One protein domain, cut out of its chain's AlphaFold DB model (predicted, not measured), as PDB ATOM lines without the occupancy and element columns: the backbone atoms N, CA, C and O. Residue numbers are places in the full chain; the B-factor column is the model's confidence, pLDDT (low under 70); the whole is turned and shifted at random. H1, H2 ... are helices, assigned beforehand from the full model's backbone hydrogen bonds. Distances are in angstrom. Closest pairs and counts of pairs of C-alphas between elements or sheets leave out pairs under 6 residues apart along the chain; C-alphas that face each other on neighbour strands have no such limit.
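What this domain is: This is residues 37 to 126 of the 169 residues of the protein "Pkinase_fungal domain-containing protein" of Auriculariopsis ampla (UniProt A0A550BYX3). Two longer helices, H3 and H5, stand apart as two sides of an open frame; short H1 lies near their first residues and short H4 near later ones, each touching H5 and near H3. H2 lies towards one end of the elongated whole and H6 towards the other, where residues 113 to 118 of H6 stick out. The printed part has 90 residues, with six named helices in the order H1 to H6 and no named strand; the class is all helix. It is compact by its radius of gyration of the C-alphas, 14.0 A, and spans 45 by 25 by 24 A.

How they stand to each other: H3, residues 59 to 76, touches no helix. It is close to but not clearly touching H1, residues 43 to 46, with the closest C-alphas, Leu 45 and His 61, 7.5 A apart. H3 is likewise close to but not clearly touching H4, residues 87 to 90, at Cys 75 and Val 89, closest C-alphas 7.6 A apart. H5, residues 97 to 110, is apart from H3. H5 touches H1, closest C-alphas Leu 46 and Pro 97, 5.1 A. With residues 103 to 107 alone H5 touches H4, closest C-alphas Glu 88 and Phe 107, 6.6 A. H6, residues 113 to 121, is close to but not clearly touching H3, closest C-alphas Met 74 and Phe 119, 7.1 A, at a steep tilt of 61 degrees, the same way. H2, residues 48 to 51, is close to but not clearly touching H1, closest C-alphas Asp 44 and Ala 50, 7.1 A. Every O i to N i+4 pair is within hydrogen-bond range in H3, H5 and H6; H1, H2 and H4 are too short for one.

Where its parts are: H3 measures 26.0 A from C-alpha 59 at (225.203, 210.804, 181.308) to C-alpha 76. H5 measures 19.8 A and H6 12.5 A, ending at C-alpha 121 at (207.366, 208.026, 207.681). H1, H2 and H4 have four residues each.

The domain as a whole: The C-alphas farthest apart, Glu 54 and Gly 125, are 45.4 A apart. The printed part has no cut, and no link is long. The mean pLDDT of the printed part is 74.7; residues 78 to 80, 88 and 108 to 126 are under 70.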
ATOM      1  N   THR A  37     218.265 197.839 182.477       87.69
ATOM      2  CA  THR A  37     217.101 197.243 183.132       87.69
ATOM      3  C   THR A  37     215.911 198.182 182.929       87.69
ATOM      4  O   THR A  37     215.883 199.256 183.530       87.69
ATOM      5  N   ILE A  38     214.946 197.796 182.084       91.44
ATOM      6  CA  ILE A  38     213.800 198.624 181.641       91.44
ATOM      7  C   ILE A  38     213.141 199.425 182.786       91.44
ATOM      8  O   ILE A  38     212.995 200.643 182.642       91.44
ATOM      9  N   PRO A  39     212.825 198.825 183.956       91.81
ATOM     10  CA  PRO A  39     212.275 199.552 185.103       91.81
ATOM     11  C   PRO A  39     213.096 200.750 185.587       91.81
ATOM     12  O   PRO A  39     212.534 201.686 186.147       91.81
ATOM     13  N   PHE A  40     214.409 200.765 185.374       90.81
ATOM     14  CA  PHE A  40     215.303 201.822 185.842       90.81
ATOM     15  C   PHE A  40     215.781 202.737 184.720       90.81
ATOM     16  O   PHE A  40     216.212 203.840 185.007       90.81
ATOM     17  N   MET A  41     215.615 202.373 183.449       89.69
ATOM     18  CA  MET A  41     216.002 203.249 182.338       89.69
ATOM     19  C   MET A  41     215.279 204.601 182.372       89.69
ATOM     20  O   MET A  41     214.106 204.692 182.746       89.69
ATOM     21  N   ALA A  42     215.973 205.653 181.948       86.50
ATOM     22  CA  ALA A  42     215.395 206.984 181.798       86.50
ATOM     23  C   ALA A  42     214.151 206.973 180.891       86.50
ATOM     24  O   ALA A  42     214.110 206.246 179.899       86.50
ATOM     25  N   ILE A  43     213.157 207.821 181.175       87.94
ATOM     26  CA  ILE A  43     211.888 207.906 180.422       87.94
ATOM     27  C   ILE A  43     212.118 208.133 178.921       87.94
ATOM     28  O   ILE A  43     211.352 207.634 178.088       87.94
ATOM     29  N   ASP A  44     213.142 208.910 178.571       83.25
ATOM     30  CA  ASP A  44     213.519 209.170 177.179       83.25
ATOM     31  C   ASP A  44     214.044 207.920 176.485       83.25
ATOM     32  O   ASP A  44     213.714 207.682 175.327       83.25
ATOM     33  N   LEU A  45     214.815 207.105 177.210       87.25
ATOM     34  CA  LEU A  45     215.361 205.859 176.695       87.25
ATOM     35  C   LEU A  45     214.316 204.749 176.607       87.25
ATOM     36  O   LEU A  45     214.658 203.663 176.183       87.25
ATOM     37  N   LEU A  46     213.059 204.999 176.980       90.31
ATOM     38  CA  LEU A  46     211.943 204.057 176.848       90.31
ATOM     39  C   LEU A  46     211.031 204.384 175.650       90.31
ATOM     40  O   LEU A  46     209.960 203.795 175.494       90.31
ATOM     41  N   SER A  47     211.389 205.372 174.822       87.56
ATOM     42  CA  SER A  47     210.613 205.707 173.624       87.56
ATOM     43  C   SER A  47     210.813 204.671 172.508       87.56
ATOM     44  O   SER A  47     211.853 204.020 172.469       87.56
ATOM     45  N   PRO A  48     209.863 204.523 171.563       89.25
ATOM     46  CA  PRO A  48     210.055 203.650 170.405       89.25
ATOM     47  C   PRO A  48     211.329 203.965 169.610       89.25
ATOM     48  O   PRO A  48     211.971 203.050 169.115       89.25
ATOM     49  N   GLU A  49     211.699 205.241 169.501       85.19
ATOM     50  CA  GLU A  49     212.934 205.712 168.855       85.19
ATOM     51  C   GLU A  49     214.166 205.218 169.623       85.19
ATOM     52  O   GLU A  49     215.082 204.650 169.036       85.19
ATOM     53  N   ALA A  50     214.164 205.354 170.953       84.12
ATOM     54  CA  ALA A  50     215.244 204.847 171.792       84.12
ATOM     55  C   ALA A  50     215.364 203.319 171.728       84.12
ATOM     56  O   ALA A  50     216.471 202.801 171.645       84.12
ATOM     57  N   MET A  51     214.235 202.601 171.679       85.75
ATOM     58  CA  MET A  51     214.214 201.143 171.484       85.75
ATOM     59  C   MET A  51     214.760 200.712 170.117       85.75
ATOM     60  O   MET A  51     215.168 199.568 169.964       85.75
ATOM     61  N   ARG A  52     214.786 201.613 169.126       84.06
ATOM     62  CA  ARG A  52     215.446 201.401 167.828       84.06
ATOM     63  C   ARG A  52     216.905 201.875 167.813       84.06
ATOM     64  O   ARG A  52     217.504 201.903 166.748       84.06
ATOM     65  N   GLY A  53     217.473 202.274 168.952       78.12
ATOM     66  CA  GLY A  53     218.842 202.796 169.030       78.12
ATOM     67  C   GLY A  53     219.012 204.203 168.443       78.12
ATOM     68  O   GLY A  53     220.131 204.656 168.229       78.12
ATOM     69  N   GLU A  54     217.918 204.924 168.176       80.88
ATOM     70  CA  GLU A  54     217.956 206.241 167.520       80.88
ATOM     71  C   GLU A  54     218.189 207.391 168.512       80.88
ATOM     72  O   GLU A  54     218.441 208.532 168.117       80.88
ATOM     73  N   VAL A  55     218.099 207.114 169.816       77.25
ATOM     74  CA  VAL A  55     218.319 208.099 170.877       77.25
ATOM     75  C   VAL A  55     219.683 207.862 171.500       77.25
ATOM     76  O   VAL A  55     219.926 206.829 172.119       77.25
ATOM     77  N   ARG A  56     220.559 208.865 171.394       75.31
ATOM     78  CA  ARG A  56     221.856 208.855 172.074       75.31
ATOM     79  C   ARG A  56     221.655 208.770 173.585       75.31
ATOM     80  O   ARG A  56     220.983 209.621 174.171       75.31
ATOM     81  N   HIS A  57     222.313 207.806 174.211       75.94
ATOM     82  CA  HIS A  57     222.396 207.666 175.656       75.94
ATOM     83  C   HIS A  57     223.437 208.654 176.210       75.94
ATOM     84  O   HIS A  57     224.570 208.789 175.756       75.94
ATOM     85  N   LEU A  58     223.013 209.445 177.182       74.06
ATOM     86  CA  LEU A  58     223.773 210.542 177.764       74.06
ATOM     87  C   LEU A  58     223.956 210.290 179.257       74.06
ATOM     88  O   LEU A  58     223.143 209.620 179.885       74.06
ATOM     89  N   TYR A  59     224.967 210.909 179.864       71.44
ATOM     90  CA  TYR A  59     225.203 210.804 181.308       71.44
ATOM     91  C   TYR A  59     223.949 211.122 182.153       71.44
ATOM     92  O   TYR A  59     223.665 210.436 183.130       71.44
ATOM     93  N   ARG A  60     223.126 212.088 181.715       74.56
ATOM     94  CA  ARG A  60     221.838 212.426 182.353       74.56
ATOM     95  C   ARG A  60     220.869 211.245 182.469       74.56
ATOM     96  O   ARG A  60     220.082 211.205 183.404       74.56
ATOM     97  N   HIS A  61     220.923 210.288 181.541       79.06
ATOM     98  CA  HIS A  61     220.069 209.103 181.586       79.06
ATOM     99  C   HIS A  61     220.487 208.145 182.702       79.06
ATOM    100  O   HIS A  61     219.621 207.548 183.330       79.06
ATOM    101  N   ASN A  62     221.787 208.059 183.005       78.31
ATOM    102  CA  ASN A  62     222.288 207.282 184.144       78.31
ATOM    103  C   ASN A  62     221.909 207.936 185.479       78.31
ATOM    104  O   ASN A  62     221.537 207.238 186.419       78.31
ATOM    105  N   LEU A  63     221.942 209.272 185.554       78.44
ATOM    106  CA  LEU A  63     221.470 210.002 186.736       78.44
ATOM    107  C   LEU A  63     219.973 209.772 186.978       78.44
ATOM    108  O   LEU A  63     219.572 209.467 188.098       78.44
ATOM    109  N   GLU A  64     219.153 209.867 185.928       79.38
ATOM    110  CA  GLU A  64     217.721 209.575 186.035       79.38
ATOM    111  C   GLU A  64     217.482 208.116 186.462       79.38
ATOM    112  O   GLU A  64     216.626 207.849 187.303       79.38
ATOM    113  N   ALA A  65     218.272 207.172 185.943       85.12
ATOM    114  CA  ALA A  65     218.168 205.773 186.335       85.12
ATOM    115  C   ALA A  65     218.468 205.536 187.818       85.12
ATOM    116  O   ALA A  65     217.744 204.792 188.481       85.12
ATOM    117  N   MET A  66     219.477 206.220 188.362       81.81
ATOM    118  CA  MET A  66     219.794 206.178 189.789       81.81
ATOM    119  C   MET A  66     218.621 206.674 190.649       81.81
ATOM    120  O   MET A  66     218.301 206.059 191.665       81.81
ATOM    121  N   ILE A  67     217.924 207.729 190.213       80.19
ATOM    122  CA  ILE A  67     216.725 208.225 190.902       80.19
ATOM    123  C   ILE A  67     215.633 207.147 190.911       80.19
ATOM    124  O   ILE A  67     215.079 206.854 191.969       80.19
ATOM    125  N   TRP A  68     215.355 206.499 189.774       82.19
ATOM    126  CA  TRP A  68     214.350 205.428 189.707       82.19
ATOM    127  C   TRP A  68     214.680 204.231 190.612       82.19
ATOM    128  O   TRP A  68     213.761 203.628 191.169       82.19
ATOM    129  N   VAL A  69     215.965 203.911 190.810       85.94
ATOM    130  CA  VAL A  69     216.395 202.893 191.785       85.94
ATOM    131  C   VAL A  69     216.039 203.317 193.209       85.94
ATOM    132  O   VAL A  69     215.478 202.512 193.950       85.94
ATOM    133  N   PHE A  70     216.296 204.571 193.594       78.00
ATOM    134  CA  PHE A  70     215.929 205.053 194.926       78.00
ATOM    135  C   PHE A  70     214.422 205.020 195.158       78.00
ATOM    136  O   PHE A  70     213.989 204.515 196.192       78.00
ATOM    137  N   VAL A  71     213.614 205.475 194.195       76.12
ATOM    138  CA  VAL A  71     212.151 205.403 194.336       76.12
ATOM    139  C   VAL A  71     211.692 203.948 194.473       76.12
ATOM    140  O   VAL A  71     210.883 203.642 195.342       76.12
ATOM    141  N   TRP A  72     212.258 203.022 193.696       81.75
ATOM    142  CA  TRP A  72     211.934 201.600 193.823       81.75
ATOM    143  C   TRP A  72     212.296 201.014 195.187       81.75
ATOM    144  O   TRP A  72     211.463 200.332 195.783       81.75
ATOM    145  N   ILE A  73     213.506 201.286 195.694       75.94
ATOM    146  CA  ILE A  73     213.934 200.846 197.030       75.94
ATOM    147  C   ILE A  73     212.959 201.383 198.071       75.94
ATOM    148  O   ILE A  73     212.500 200.623 198.922       75.94
ATOM    149  N   MET A  74     212.592 202.662 197.967       71.00
ATOM    150  CA  MET A  74     211.679 203.268 198.920       71.00
ATOM    151  C   MET A  74     210.282 202.617 198.880       71.00
ATOM    152  O   MET A  74     209.693 202.282 199.904       71.00
ATOM    153  N   CYS A  75     209.736 202.365 197.697       71.81
ATOM    154  CA  CYS A  75     208.411 201.758 197.598       71.81
ATOM    155  C   CYS A  75     208.411 200.266 197.977       71.81
ATOM    156  O   CYS A  75     207.439 199.771 198.546       71.81
ATOM    157  N   CYS A  76     209.485 199.538 197.666       76.75
ATOM    158  CA  CYS A  76     209.487 198.073 197.676       76.75
ATOM    159  C   CYS A  76     210.272 197.448 198.835       76.75
ATOM    160  O   CYS A  76     210.293 196.223 198.940       76.75
ATOM    161  N   TYR A  77     210.922 198.234 199.695       73.62
ATOM    162  CA  TYR A  77     211.654 197.729 200.859       73.62
ATOM    163  C   TYR A  77     211.241 198.440 202.141       73.62
ATOM    164  O   TYR A  77     210.740 199.555 202.127       73.62
ATOM    165  N   ASN A  78     211.454 197.773 203.273       69.38
ATOM    166  CA  ASN A  78     211.361 198.363 204.602       69.38
ATOM    167  C   ASN A  78     212.221 197.624 205.602       69.38
ATOM    168  O   ASN A  78     212.115 196.401 205.712       69.38
ATOM    169  N   ALA A  79     213.038 198.372 206.342       69.56
ATOM    170  CA  ALA A  79     213.996 197.813 207.291       69.56
ATOM    171  C   ALA A  79     214.788 196.639 206.672       69.56
ATOM    172  O   ALA A  79     214.875 195.551 207.238       69.56
ATOM    173  N   GLY A  80     215.266 196.826 205.433       67.56
ATOM    174  CA  GLY A  80     216.024 195.820 204.682       67.56
ATOM    175  C   GLY A  80     215.216 194.628 204.149       67.56
ATOM    176  O   GLY A  80     215.792 193.749 203.513       67.56
ATOM    177  N   ARG A  81     213.896 194.575 204.364       71.62
ATOM    178  CA  ARG A  81     213.026 193.498 203.868       71.62
ATOM    179  C   ARG A  81     212.215 193.946 202.664       71.62
ATOM    180  O   ARG A  81     211.620 195.018 202.689       71.62
ATOM    181  N   SER A  82     212.162 193.101 201.638       79.56
ATOM    182  CA  SER A  82     211.292 193.330 200.484       79.56
ATOM    183  C   SER A  82     209.820 193.277 200.907       79.56
ATOM    184  O   SER A  82     209.410 192.433 201.706       79.56
ATOM    185  N   ARG A  83     209.038 194.209 200.370       78.00
ATOM    186  CA  ARG A  83     207.582 194.279 200.440       78.00
ATOM    187  C   ARG A  83     206.998 193.917 199.066       78.00
ATOM    188  O   ARG A  83     207.700 194.031 198.058       78.00
ATOM    189  N   PRO A  84     205.716 193.516 198.999       83.19
ATOM    190  CA  PRO A  84     204.999 193.456 197.732       83.19
ATOM    191  C   PRO A  84     205.103 194.791 196.993       83.19
ATOM    192  O   PRO A  84     205.031 195.848 197.619       83.19
ATOM    193  N   VAL A  85     205.284 194.732 195.674       78.25
ATOM    194  CA  VAL A  85     205.383 195.923 194.824       78.25
ATOM    195  C   VAL A  85     204.063 196.705 194.913       78.25
ATOM    196  O   VAL A  85     203.027 196.135 194.565       78.25
ATOM    197  N   PRO A  86     204.078 197.971 195.372       73.00
ATOM    198  CA  PRO A  86     202.869 198.789 195.450       73.00
ATOM    199  C   PRO A  86     202.251 199.046 194.069       73.00
ATOM    200  O   PRO A  86     202.963 199.084 193.060       73.00
ATOM    201  N   GLU A  87     200.933 199.243 194.016       74.38
ATOM    202  CA  GLU A  87     200.191 199.460 192.765       74.38
ATOM    203  C   GLU A  87     200.717 200.682 191.995       74.38
ATOM    204  O   GLU A  87     200.838 200.655 190.770       74.38
ATOM    205  N   GLU A  88     201.139 201.709 192.731       68.75
ATOM    206  CA  GLU A  88     201.651 202.984 192.234       68.75
ATOM    207  C   GLU A  88     202.906 202.823 191.364       68.75
ATOM    208  O   GLU A  88     203.154 203.635 190.471       68.75
ATOM    209  N   VAL A  89     203.696 201.771 191.605       72.69
ATOM    210  CA  VAL A  89     204.930 201.477 190.858       72.69
ATOM    211  C   VAL A  89     204.837 200.180 190.048       72.69
ATOM    212  O   VAL A  89     205.687 199.927 189.191       72.69
ATOM    213  N   ALA A  90     203.789 199.375 190.248       80.31
ATOM    214  CA  ALA A  90     203.615 198.067 189.617       80.31
ATOM    215  C   ALA A  90     203.663 198.137 188.085       80.31
ATOM    216  O   ALA A  90     204.361 197.344 187.450       80.31
ATOM    217  N   GLU A  91     202.985 199.121 187.489       80.38
ATOM    218  CA  GLU A  91     203.021 199.371 186.042       80.38
ATOM    219  C   GLU A  91     204.445 199.624 185.538       80.38
ATOM    220  O   GLU A  91     204.815 199.084 184.494       80.38
ATOM    221  N   TRP A  92     205.269 200.382 186.281       84.44
ATOM    222  CA  TRP A  92     206.624 200.658 185.812       84.44
ATOM    223  C   TRP A  92     207.526 199.433 185.885       84.44
ATOM    224  O   TRP A  92     208.450 199.301 185.084       84.44
ATOM    225  N   THR A  93     207.325 198.578 186.896       84.56
ATOM    226  CA  THR A  93     208.241 197.462 187.207       84.56
ATOM    227  C   THR A  93     208.185 196.325 186.191       84.56
ATOM    228  O   THR A  93     208.997 195.399 186.244       84.56
ATOM    229  N   LYS A  94     207.259 196.403 185.233       86.69
ATOM    230  CA  LYS A  94     207.168 195.482 184.104       86.69
ATOM    231  C   LYS A  94     208.386 195.650 183.191       86.69
ATOM    232  O   LYS A  94     208.833 196.760 182.920       86.69
ATOM    233  N   GLN A  95     208.883 194.541 182.644       86.69
ATOM    234  CA  GLN A  95     209.914 194.535 181.594       86.69
ATOM    235  C   GLN A  95     209.309 194.889 180.221       86.69
ATOM    236  O   GLN A  95     209.552 194.217 179.224       86.69
ATOM    237  N   ASP A  96     208.468 195.922 180.185       91.38
ATOM    238  CA  ASP A  96     207.824 196.442 178.982       91.38
ATOM    239  C   ASP A  96     208.104 197.950 178.888       91.38
ATOM    240  O   ASP A  96     207.691 198.697 179.781       91.38
ATOM    241  N   PRO A  97     208.793 198.434 177.839       90.94
ATOM    242  CA  PRO A  97     209.196 199.835 177.759       90.94
ATOM    243  C   PRO A  97     208.017 200.809 177.766       90.94
ATOM    244  O   PRO A  97     208.105 201.895 178.340       90.94
ATOM    245  N   LYS A  98     206.889 200.423 177.160       92.25
ATOM    246  CA  LYS A  98     205.694 201.267 177.083       92.25
ATOM    247  C   LYS A  98     205.039 201.415 178.458       92.25
ATOM    248  O   LYS A  98     204.727 202.543 178.845       92.25
ATOM    249  N   ALA A  99     204.871 200.317 179.191       91.69
ATOM    250  CA  ALA A  99     204.352 200.301 180.554       91.69
ATOM    251  C   ALA A  99     205.299 201.033 181.514       91.69
ATOM    252  O   ALA A  99     204.856 201.917 182.242       91.69
ATOM    253  N   ALA A 100     206.609 200.778 181.429       90.81
ATOM    254  CA  ALA A 100     207.632 201.496 182.191       90.81
ATOM    255  C   ALA A 100     207.544 203.012 181.980       90.81
ATOM    256  O   ALA A 100     207.471 203.789 182.935       90.81
ATOM    257  N   ARG A 101     207.476 203.445 180.718       89.75
ATOM    258  CA  ARG A 101     207.380 204.862 180.360       89.75
ATOM    259  C   ARG A 101     206.083 205.498 180.852       89.75
ATOM    260  O   ARG A 101     206.113 206.627 181.340       89.75
ATOM    261  N   GLY A 102     204.957 204.803 180.691       86.31
ATOM    262  CA  GLY A 102     203.639 205.257 181.134       86.31
ATOM    263  C   GLY A 102     203.559 205.361 182.654       86.31
ATOM    264  O   GLY A 102     203.280 206.439 183.174       86.31
ATOM    265  N   GLY A 103     203.903 204.281 183.356       84.31
ATOM    266  CA  GLY A 103     203.902 204.196 184.814       84.31
ATOM    267  C   GLY A 103     204.781 205.261 185.463       84.31
ATOM    268  O   GLY A 103     204.316 205.977 186.343       84.31
ATOM    269  N   LYS A 104     206.007 205.472 184.963       82.62
ATOM    270  CA  LYS A 104     206.898 206.538 185.459       82.62
ATOM    271  C   LYS A 104     206.323 207.938 185.276       82.62
ATOM    272  O   LYS A 104     206.458 208.777 186.162       82.62
ATOM    273  N   ARG A 105     205.681 208.211 184.134       81.69
ATOM    274  CA  ARG A 105     205.038 209.510 183.879       81.69
ATOM    275  C   ARG A 105     203.847 209.729 184.803       81.69
ATOM    276  O   ARG A 105     203.734 210.816 185.359       81.69
ATOM    277  N   SER A 106     203.007 208.714 184.983       78.31
ATOM    278  CA  SER A 106     201.871 208.768 185.906       78.31
ATOM    279  C   SER A 106     202.337 208.966 187.344       78.31
ATOM    280  O   SER A 106     201.878 209.899 187.992       78.31
ATOM    281  N   PHE A 107     203.309 208.171 187.805       74.75
ATOM    282  CA  PHE A 107     203.908 208.309 189.132       74.75
ATOM    283  C   PHE A 107     204.452 209.722 189.336       74.75
ATOM    284  O   PHE A 107     204.033 210.406 190.257       74.75
ATOM    285  N   ARG A 108     205.305 210.214 188.426       68.94
ATOM    286  CA  ARG A 108     205.876 211.569 188.497       68.94
ATOM    287  C   ARG A 108     204.810 212.666 188.567       68.94
ATOM    288  O   ARG A 108     205.011 213.651 189.265       68.94
ATOM    289  N   ASN A 109     203.719 212.525 187.819       67.44
ATOM    290  CA  ASN A 109     202.654 213.527 187.780       67.44
ATOM    291  C   ASN A 109     201.747 213.478 189.019       67.44
ATOM    292  O   ASN A 109     201.197 214.508 189.397       67.44
ATOM    293  N   ASN A 110     201.577 212.298 189.615       61.66
ATOM    294  CA  ASN A 110     200.745 212.101 190.800       61.66
ATOM    295  C   ASN A 110     201.522 212.329 192.102       61.66
ATOM    296  O   ASN A 110     200.898 212.634 193.108       61.66
ATOM    297  N   PHE A 111     202.856 212.227 192.067       57.66
ATOM    298  CA  PHE A 111     203.725 212.330 193.234       57.66
ATOM    299  C   PHE A 111     203.595 213.694 193.919       57.66
ATOM    300  O   PHE A 111     204.128 214.713 193.469       57.66
ATOM    301  N   SER A 112     202.878 213.700 195.036       50.75
ATOM    302  CA  SER A 112     202.620 214.866 195.867       50.75
ATOM    303  C   SER A 112     203.571 214.939 197.064       50.75
ATOM    304  O   SER A 112     204.137 213.948 197.528       50.75
ATOM    305  N   ARG A 113     203.709 216.141 197.638       43.97
ATOM    306  CA  ARG A 113     204.490 216.367 198.867       43.97
ATOM    307  C   ARG A 113     204.002 215.504 200.038       43.97
ATOM    308  O   ARG A 113     204.812 215.064 200.847       43.97
ATOM    309  N   THR A 114     202.698 215.252 200.124       41.31
ATOM    310  CA  THR A 114     202.091 214.422 201.174       41.31
ATOM    311  C   THR A 114     202.499 212.958 201.033       41.31
ATOM    312  O   THR A 114     202.820 212.317 202.030       41.31
ATOM    313  N   GLU A 115     202.555 212.435 199.809       49.94
ATOM    314  CA  GLU A 115     203.037 211.075 199.556       49.94
ATOM    315  C   GLU A 115     204.528 210.955 199.865       49.94
ATOM    316  O   GLU A 115     204.919 209.996 200.517       49.94
ATOM    317  N   ALA A 116     205.346 211.956 199.516       50.81
ATOM    318  CA  ALA A 116     206.768 211.978 199.873       50.81
ATOM    319  C   ALA A 116     206.998 211.891 201.397       50.81
ATOM    320  O   ALA A 116     207.834 211.115 201.856       50.81
ATOM    321  N   VAL A 117     206.220 212.645 202.184       45.75
ATOM    322  CA  VAL A 117     206.266 212.611 203.659       45.75
ATOM    323  C   VAL A 117     205.764 211.272 204.204       45.75
ATOM    324  O   VAL A 117     206.376 210.702 205.103       45.75
ATOM    325  N   ASN A 118     204.682 210.729 203.644       47.91
ATOM    326  CA  ASN A 118     204.161 209.425 204.052       47.91
ATOM    327  C   ASN A 118     205.140 208.289 203.736       47.91
ATOM    328  O   ASN A 118     205.306 207.406 204.572       47.91
ATOM    329  N   PHE A 119     205.826 208.328 202.586       50.22
ATOM    330  CA  PHE A 119     206.894 207.385 202.259       50.22
ATOM    331  C   PHE A 119     208.030 207.479 203.274       50.22
ATOM    332  O   PHE A 119     208.411 206.449 203.812       50.22
ATOM    333  N   ALA A 120     208.507 208.683 203.603       49.06
ATOM    334  CA  ALA A 120     209.549 208.874 204.615       49.06
ATOM    335  C   ALA A 120     209.146 208.313 205.995       49.06
ATOM    336  O   ALA A 120     209.937 207.636 206.645       49.06
ATOM    337  N   ASN A 121     207.891 208.518 206.404       44.16
ATOM    338  CA  ASN A 121     207.366 208.026 207.681       44.16
ATOM    339  C   ASN A 121     207.134 206.500 207.713       44.16
ATOM    340  O   ASN A 121     207.103 205.907 208.789       44.16
ATOM    341  N   LEU A 122     206.974 205.848 206.555       44.00
ATOM    342  CA  LEU A 122     206.730 204.403 206.421       44.00
ATOM    343  C   LEU A 122     207.966 203.535 206.753       44.00
ATOM    344  O   LEU A 122     207.847 202.305 206.829       44.00
ATOM    345  N   PHE A 123     209.136 204.159 206.926       45.97
ATOM    346  CA  PHE A 123     210.404 203.536 207.323       45.97
ATOM    347  C   PHE A 123     210.679 203.732 208.813       45.97
ATOM    348  O   PHE A 123     211.692 204.332 209.161       45.97
ATOM    349  N   GLU A 124     209.770 203.264 209.680       44.94
ATOM    350  CA  GLU A 124     209.915 203.312 211.146       44.94
ATOM    351  C   GLU A 124     211.390 203.255 211.588       44.94
ATOM    352  O   GLU A 124     212.048 202.223 211.437       44.94
ATOM    353  N   GLY A 125     211.900 204.375 212.117       46.41
ATOM    354  CA  GLY A 125     213.263 204.459 212.643       46.41
ATOM    355  C   GLY A 125     214.220 205.442 211.968       46.41
ATOM    356  O   GLY A 125     215.411 205.150 211.934       46.41
ATOM    357  N   ILE A 126     213.763 206.611 211.516       40.19
ATOM    358  CA  ILE A 126     214.660 207.777 211.440       40.19
ATOM    359  C   ILE A 126     214.781 208.326 212.867       40.19
ATOM    360  O   ILE A 126     213.771 208.683 213.483       40.19
TER     361      ILE A 126